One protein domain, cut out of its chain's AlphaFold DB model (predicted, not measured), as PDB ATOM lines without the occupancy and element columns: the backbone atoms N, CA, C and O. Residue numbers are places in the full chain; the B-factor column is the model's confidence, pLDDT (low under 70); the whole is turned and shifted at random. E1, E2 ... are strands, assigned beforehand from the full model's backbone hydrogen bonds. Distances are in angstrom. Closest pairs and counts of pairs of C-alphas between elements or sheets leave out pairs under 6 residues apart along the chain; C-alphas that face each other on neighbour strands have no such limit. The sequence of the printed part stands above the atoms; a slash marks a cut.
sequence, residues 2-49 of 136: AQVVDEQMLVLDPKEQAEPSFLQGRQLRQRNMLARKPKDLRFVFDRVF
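What this domain is: This is residues 2 to 49 of the 136 residues of the protein "Kinesin motor domain-containing protein" of Petromyzon marinus (UniProt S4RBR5). There is little regular structure here: a small three-stranded sheet, E1, E2 and E3, sits at one end, and a long open loop, residues 13 to 40, reaches far away from it and folds back. Residues 22 to 27 and 31 to 36 stick out free. The 48 printed residues hold no named helix; the order E1 E2 E3 is a meander, each strand the antiparallel neighbour of the one before, and the class is all strand, with 11 residues in named elements. The whole is extended, radius of gyration of the C-alphas 15.5 A, spanning 48 by 22 by 11 A.

How they stand to each other: Start at the inner strand E2, residues 9 to 12. On it, N 10 and O 43 of the edge strand E3, residues 41 to 44, are within hydrogen-bond range at 2.9 A; this antiparallel hairpin has 156 degrees between directions, and C-alphas 11 and 42, which face each other, are 4.6 A apart. The other edge strand, E1, residues 2 to 4, forms an antiparallel hairpin with E2 at 160 degrees, with N 3 and O 11 within hydrogen-bond range at 2.8 A.

Where its parts are: Find C-alpha 2 at (11.200, -13.119, 207.323), where E1 begins its 6.8 A. E2 and E3 each run 10.1 A; E3 ends at C-alpha 44, (11.375, -16.660, 194.893).

The domain as a whole: Look at Gln 24 and Asp 46 for the two C-alphas farthest apart, 48.7 A. The printed part has no cut; the link E1 to E2 is tight, E2 to E3 long. Residues 16 to 39 have pLDDT under 70.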
ATOM      1  N   ALA A   2      11.694 -12.699 208.634       82.75
ATOM      2  CA  ALA A   2      11.200 -13.119 207.323       82.75
ATOM      3  C   ALA A   2       9.786 -12.566 207.106       82.75
ATOM      4  O   ALA A   2       8.976 -12.619 208.027       82.75
ATOM      5  N   GLN A   3       9.512 -12.029 205.922       86.62
ATOM      6  CA  GLN A   3       8.216 -11.477 205.547       86.62
ATOM      7  C   GLN A   3       7.778 -12.081 204.216       86.62
ATOM      8  O   GLN A   3       8.514 -12.012 203.230       86.62
ATOM      9  N   VAL A   4       6.583 -12.662 204.191       88.00
ATOM     10  CA  VAL A   4       5.938 -13.106 202.953       88.00
ATOM     11  C   VAL A   4       5.384 -11.870 202.248       88.00
ATOM     12  O   VAL A   4       4.700 -11.058 202.871       88.00
ATOM     13  N   VAL A   5       5.755 -11.679 200.984       87.25
ATOM     14  CA  VAL A   5       5.301 -10.539 200.169       87.25
ATOM     15  C   VAL A   5       4.128 -10.944 199.288       87.25
ATOM     16  O   VAL A   5       3.184 -10.173 199.140       87.25
ATOM     17  N   ASP A   6       4.186 -12.151 198.732       88.06
ATOM     18  CA  ASP A   6       3.132 -12.770 197.931       88.06
ATOM     19  C   ASP A   6       3.268 -14.307 197.975       88.06
ATOM     20  O   ASP A   6       4.125 -14.842 198.681       88.06
ATOM     21  N   GLU A   7       2.428 -15.023 197.219       88.88
ATOM     22  CA  GLU A   7       2.402 -16.494 197.174       88.88
ATOM     23  C   GLU A   7       3.710 -17.137 196.689       88.88
ATOM     24  O   GLU A   7       3.861 -18.349 196.812       88.88
ATOM     25  N   GLN A   8       4.651 -16.378 196.125       92.25
ATOM     26  CA  GLN A   8       5.895 -16.893 195.548       92.25
ATOM     27  C   GLN A   8       7.143 -16.186 196.086       92.25
ATOM     28  O   GLN A   8       8.253 -16.661 195.854       92.25
ATOM     29  N   MET A   9       7.006 -15.081 196.820       91.69
ATOM     30  CA  MET A   9       8.117 -14.242 197.253       91.69
ATOM     31  C   MET A   9       8.207 -14.111 198.774       91.69
ATOM     32  O   MET A   9       7.287 -13.664 199.462       91.69
ATOM     33  N   LEU A  10       9.405 -14.395 199.284       91.62
ATOM     34  CA  LEU A  10       9.805 -14.185 200.670       91.62
ATOM     35  C   LEU A  10      10.938 -13.158 200.736       91.62
ATOM     36  O   LEU A  10      11.936 -13.273 200.022       91.62
ATOM     37  N   VAL A  11      10.830 -12.186 201.637       89.31
ATOM     38  CA  VAL A  11      11.888 -11.213 201.921       89.31
ATOM     39  C   VAL A  11      12.475 -11.473 203.300       89.31
ATOM     40  O   VAL A  11      11.768 -11.478 204.307       89.31
ATOM     41  N   LEU A  12      13.790 -11.676 203.357       86.31
ATOM     42  CA  LEU A  12      14.545 -11.712 204.604       86.31
ATOM     43  C   LEU A  12      15.128 -10.330 204.883       86.31
ATOM     44  O   LEU A  12      15.691  -9.701 203.991       86.31
ATOM     45  N   ASP A  13      15.002  -9.893 206.134       84.12
ATOM     46  CA  ASP A  13      15.477  -8.604 206.642       84.12
ATOM     47  C   ASP A  13      15.038  -7.417 205.763       84.12
ATOM     48  O   ASP A  13      15.885  -6.698 205.214       84.12
ATOM     49  N   PRO A  14      13.713  -7.197 205.625       76.00
ATOM     50  CA  PRO A  14      13.193  -6.056 204.889       76.00
ATOM     51  C   PRO A  14      13.765  -4.756 205.464       76.00
ATOM     52  O   PRO A  14      13.969  -4.609 206.672       76.00
ATOM     53  N   LYS A  15      14.057  -3.798 204.584       72.88
ATOM     54  CA  LYS A  15      14.504  -2.471 205.013       72.88
ATOM     55  C   LYS A  15      13.359  -1.809 205.769       72.88
ATOM     56  O   LYS A  15      12.328  -1.522 205.165       72.88
ATOM     57  N   GLU A  16      13.559  -1.516 207.052       67.06
ATOM     58  CA  GLU A  16      12.711  -0.545 207.740       67.06
ATOM     59  C   GLU A  16      12.742   0.752 206.926       67.06
ATOM     60  O   GLU A  16      13.813   1.301 206.638       67.06
ATOM     61  N   GLN A  17      11.566   1.221 206.507       52.47
ATOM     62  CA  GLN A  17      11.420   2.586 206.031       52.47
ATOM     63  C   GLN A  17      11.763   3.472 207.225       52.47
ATOM     64  O   GLN A  17      10.973   3.613 208.152       52.47
ATOM     65  N   ALA A  18      12.993   3.980 207.257       52.44
ATOM     66  CA  ALA A  18      13.398   4.929 208.272       52.44
ATOM     67  C   ALA A  18      12.511   6.165 208.112       52.44
ATOM     68  O   ALA A  18      12.738   6.967 207.205       52.44
ATOM     69  N   GLU A  19      11.504   6.296 208.977       53.97
ATOM     70  CA  GLU A  19      10.812   7.560 209.185       53.97
ATOM     71  C   GLU A  19      11.896   8.608 209.456       53.97
ATOM     72  O   GLU A  19      12.691   8.451 210.395       53.97
ATOM     73  N   PRO A  20      12.027   9.637 208.604       57.00
ATOM     74  CA  PRO A  20      13.037  10.649 208.807       57.00
ATOM     75  C   PRO A  20      12.776  11.348 210.144       57.00
ATOM     76  O   PRO A  20      11.859  12.152 210.277       57.00
ATOM     77  N   SER A  21      13.597  11.058 211.153       55.97
ATOM     78  CA  SER A  21      13.527  11.735 212.444       55.97
ATOM     79  C   SER A  21      14.020  13.174 212.273       55.97
ATOM     80  O   SER A  21      15.217  13.469 212.219       55.97
ATOM     81  N   PHE A  22      13.064  14.089 212.133       62.47
ATOM     82  CA  PHE A  22      13.304  15.524 212.110       62.47
ATOM     83  C   PHE A  22      13.304  16.052 213.546       62.47
ATOM     84  O   PHE A  22      12.256  16.176 214.173       62.47
ATOM     85  N   LEU A  23      14.478  16.411 214.061       54.12
ATOM     86  CA  LEU A  23      14.585  17.234 215.263       54.12
ATOM     87  C   LEU A  23      15.022  18.633 214.834       54.12
ATOM     88  O   LEU A  23      16.062  18.811 214.202       54.12
ATOM     89  N   GLN A  24      14.207  19.637 215.168       60.34
ATOM     90  CA  GLN A  24      14.567  21.050 214.995       60.34
ATOM     91  C   GLN A  24      14.898  21.443 213.538       60.34
ATOM     92  O   GLN A  24      15.858  22.162 213.267       60.34
ATOM     93  N   GLY A  25      14.129  20.935 212.566       58.91
ATOM     94  CA  GLY A  25      14.301  21.278 211.146       58.91
ATOM     95  C   GLY A  25      15.621  20.803 210.521       58.91
ATOM     96  O   GLY A  25      15.908  21.134 209.373       58.91
ATOM     97  N   ARG A  26      16.425  20.011 211.244       56.97
ATOM     98  CA  ARG A  26      17.647  19.383 210.741       56.97
ATOM     99  C   ARG A  26      17.497  17.867 210.765       56.97
ATOM    100  O   ARG A  26      17.168  17.265 211.781       56.97
ATOM    101  N   GLN A  27      17.774  17.248 209.622       57.62
ATOM    102  CA  GLN A  27      17.924  15.800 209.491       57.62
ATOM    103  C   GLN A  27      19.081  15.322 210.380       57.62
ATOM    104  O   GLN A  27      20.248  15.597 210.085       57.62
ATOM    105  N   LEU A  28      18.779  14.603 211.462       56.50
ATOM    106  CA  LEU A  28      19.803  13.953 212.274       56.50
ATOM    107  C   LEU A  28      20.303  12.702 211.547       56.50
ATOM    108  O   LEU A  28      19.676  11.648 211.565       56.50
ATOM    109  N   ARG A  29      21.481  12.792 210.924       54.53
ATOM    110  CA  ARG A  29      22.213  11.618 210.425       54.53
ATOM    111  C   ARG A  29      22.874  10.873 211.589       54.53
ATOM    112  O   ARG A  29      24.091  10.932 211.747       54.53
ATOM    113  N   GLN A  30      22.101  10.144 212.393       55.88
ATOM    114  CA  GLN A  30      22.675   9.132 213.285       55.88
ATOM    115  C   GLN A  30      23.172   7.947 212.444       55.88
ATOM    116  O   GLN A  30      22.419   7.058 212.057       55.88
ATOM    117  N   ARG A  31      24.467   7.937 212.112       52.88
ATOM    118  CA  ARG A  31      25.131   6.775 211.505       52.88
ATOM    119  C   ARG A  31      25.559   5.810 212.608       52.88
ATOM    120  O   ARG A  31      26.678   5.897 213.101       52.88
ATOM    121  N   ASN A  32      24.695   4.863 212.963       56.34
ATOM    122  CA  ASN A  32      25.100   3.719 213.779       56.34
ATOM    123  C   ASN A  32      25.947   2.757 212.923       56.34
ATOM    124  O   ASN A  32      25.417   1.918 212.201       56.34
ATOM    125  N   MET A  33      27.279   2.897 212.968       56.97
ATOM    126  CA  MET A  33      28.230   2.076 212.186       56.97
ATOM    127  C   MET A  33      28.329   0.609 212.649       56.97
ATOM    128  O   MET A  33      28.927  -0.205 211.952       56.97
ATOM    129  N   LEU A  34      27.737   0.270 213.800       58.81
ATOM    130  CA  LEU A  34      27.669  -1.090 214.353       58.81
ATOM    131  C   LEU A  34      26.410  -1.860 213.915       58.81
ATOM    132  O   LEU A  34      26.318  -3.066 214.137       58.81
ATOM    133  N   ALA A  35      25.437  -1.190 213.288       59.91
ATOM    134  CA  ALA A  35      24.222  -1.842 212.819       59.91
ATOM    135  C   ALA A  35      24.518  -2.636 211.538       59.91
ATOM    136  O   ALA A  35      24.929  -2.069 210.520       59.91
ATOM    137  N   ARG A  36      24.294  -3.959 211.565       60.84
ATOM    138  CA  ARG A  36      24.263  -4.768 210.337       60.84
ATOM    139  C   ARG A  36      23.212  -4.149 209.419       60.84
ATOM    140  O   ARG A  36      22.044  -4.094 209.787       60.84
ATOM    141  N   LYS A  37      23.622  -3.665 208.240       62.91
ATOM    142  CA  LYS A  37      22.668  -3.182 207.235       62.91
ATOM    143  C   LYS A  37      21.674  -4.312 206.936       62.91
ATOM    144  O   LYS A  37      22.154  -5.392 206.572       62.91
ATOM    145  N   PRO A  38      20.354  -4.081 207.055       63.06
ATOM    146  CA  PRO A  38      19.367  -5.056 206.620       63.06
ATOM    147  C   PRO A  38      19.604  -5.318 205.135       63.06
ATOM    148  O   PRO A  38      19.633  -4.396 204.306       63.06
ATOM    149  N   LYS A  39      19.913  -6.572 204.821       68.00
ATOM    150  CA  LYS A  39      20.052  -7.028 203.448       68.00
ATOM    151  C   LYS A  39      18.642  -7.437 203.046       68.00
ATOM    152  O   LYS A  39      18.225  -8.503 203.452       68.00
ATOM    153  N   ASP A  40      17.943  -6.576 202.310       79.38
ATOM    154  CA  ASP A  40      16.653  -6.866 201.657       79.38
ATOM    155  C   ASP A  40      16.855  -8.014 200.656       79.38
ATOM    156  O   ASP A  40      17.120  -7.789 199.473       79.38
ATOM    157  N   LEU A  41      16.888  -9.244 201.172       85.06
ATOM    158  CA  LEU A  41      17.170 -10.452 200.411       85.06
ATOM    159  C   LEU A  41      15.842 -11.056 199.995       85.06
ATOM    160  O   LEU A  41      15.079 -11.531 200.833       85.06
ATOM    161  N   ARG A  42      15.593 -11.054 198.690       89.56
ATOM    162  CA  ARG A  42      14.364 -11.582 198.108       89.56
ATOM    163  C   ARG A  42      14.618 -12.979 197.578       89.56
ATOM    164  O   ARG A  42      15.567 -13.192 196.826       89.56
ATOM    165  N   PHE A  43      13.759 -13.900 197.968       91.25
ATOM    166  CA  PHE A  43      13.757 -15.282 197.527       91.25
ATOM    167  C   PHE A  43      12.447 -15.547 196.806       91.25
ATOM    168  O   PHE A  43      11.393 -15.113 197.269       91.25
ATOM    169  N   VAL A  44      12.535 -16.241 195.677       92.62
ATOM    170  CA  VAL A  44      11.375 -16.660 194.893       92.62
ATOM    171  C   VAL A  44      11.297 -18.178 194.950       92.62
ATOM    172  O   VAL A  44      12.304 -18.855 194.733       92.62
ATOM    173  N   PHE A  45      10.116 -18.688 195.261       93.00
ATOM    174  CA  PHE A  45       9.780 -20.102 195.350       93.00
ATOM    175  C   PHE A  45       8.537 -20.379 194.505       93.00
ATOM    176  O   PHE A  45       7.801 -19.459 194.159       93.00
ATOM    177  N   ASP A  46       8.266 -21.648 194.206       90.94
ATOM    178  CA  ASP A  46       7.030 -22.023 193.511       90.94
ATOM    179  C   ASP A  46       5.792 -21.654 194.330       90.94
ATOM    180  O   ASP A  46       4.788 -21.210 193.771       90.94
ATOM    181  N   ARG A  47       5.888 -21.820 195.656       90.94
ATOM    182  CA  ARG A  47       4.849 -21.459 196.612       90.94
ATOM    183  C   ARG A  47       5.443 -21.122 197.980       90.94
ATOM    184  O   ARG A  47       6.359 -21.800 198.447       90.94
ATOM    185  N   VAL A  48       4.896 -20.101 198.626       93.38
ATOM    186  CA  VAL A  48       5.233 -19.639 199.973       93.38
ATOM    187  C   VAL A  48       3.957 -19.647 200.806       93.38
ATOM    188  O   VAL A  48       2.920 -19.152 200.374       93.38
ATOM    189  N   PHE A  49       4.042 -20.225 201.999       92.00
ATOM    190  CA  PHE A  49       2.954 -20.263 202.970       92.00
ATOM    191  C   PHE A  49       3.316 -19.343 204.134       92.00
ATOM    192  O   PHE A  49       4.432 -19.426 204.657       92.00
TER     193      PHE A  49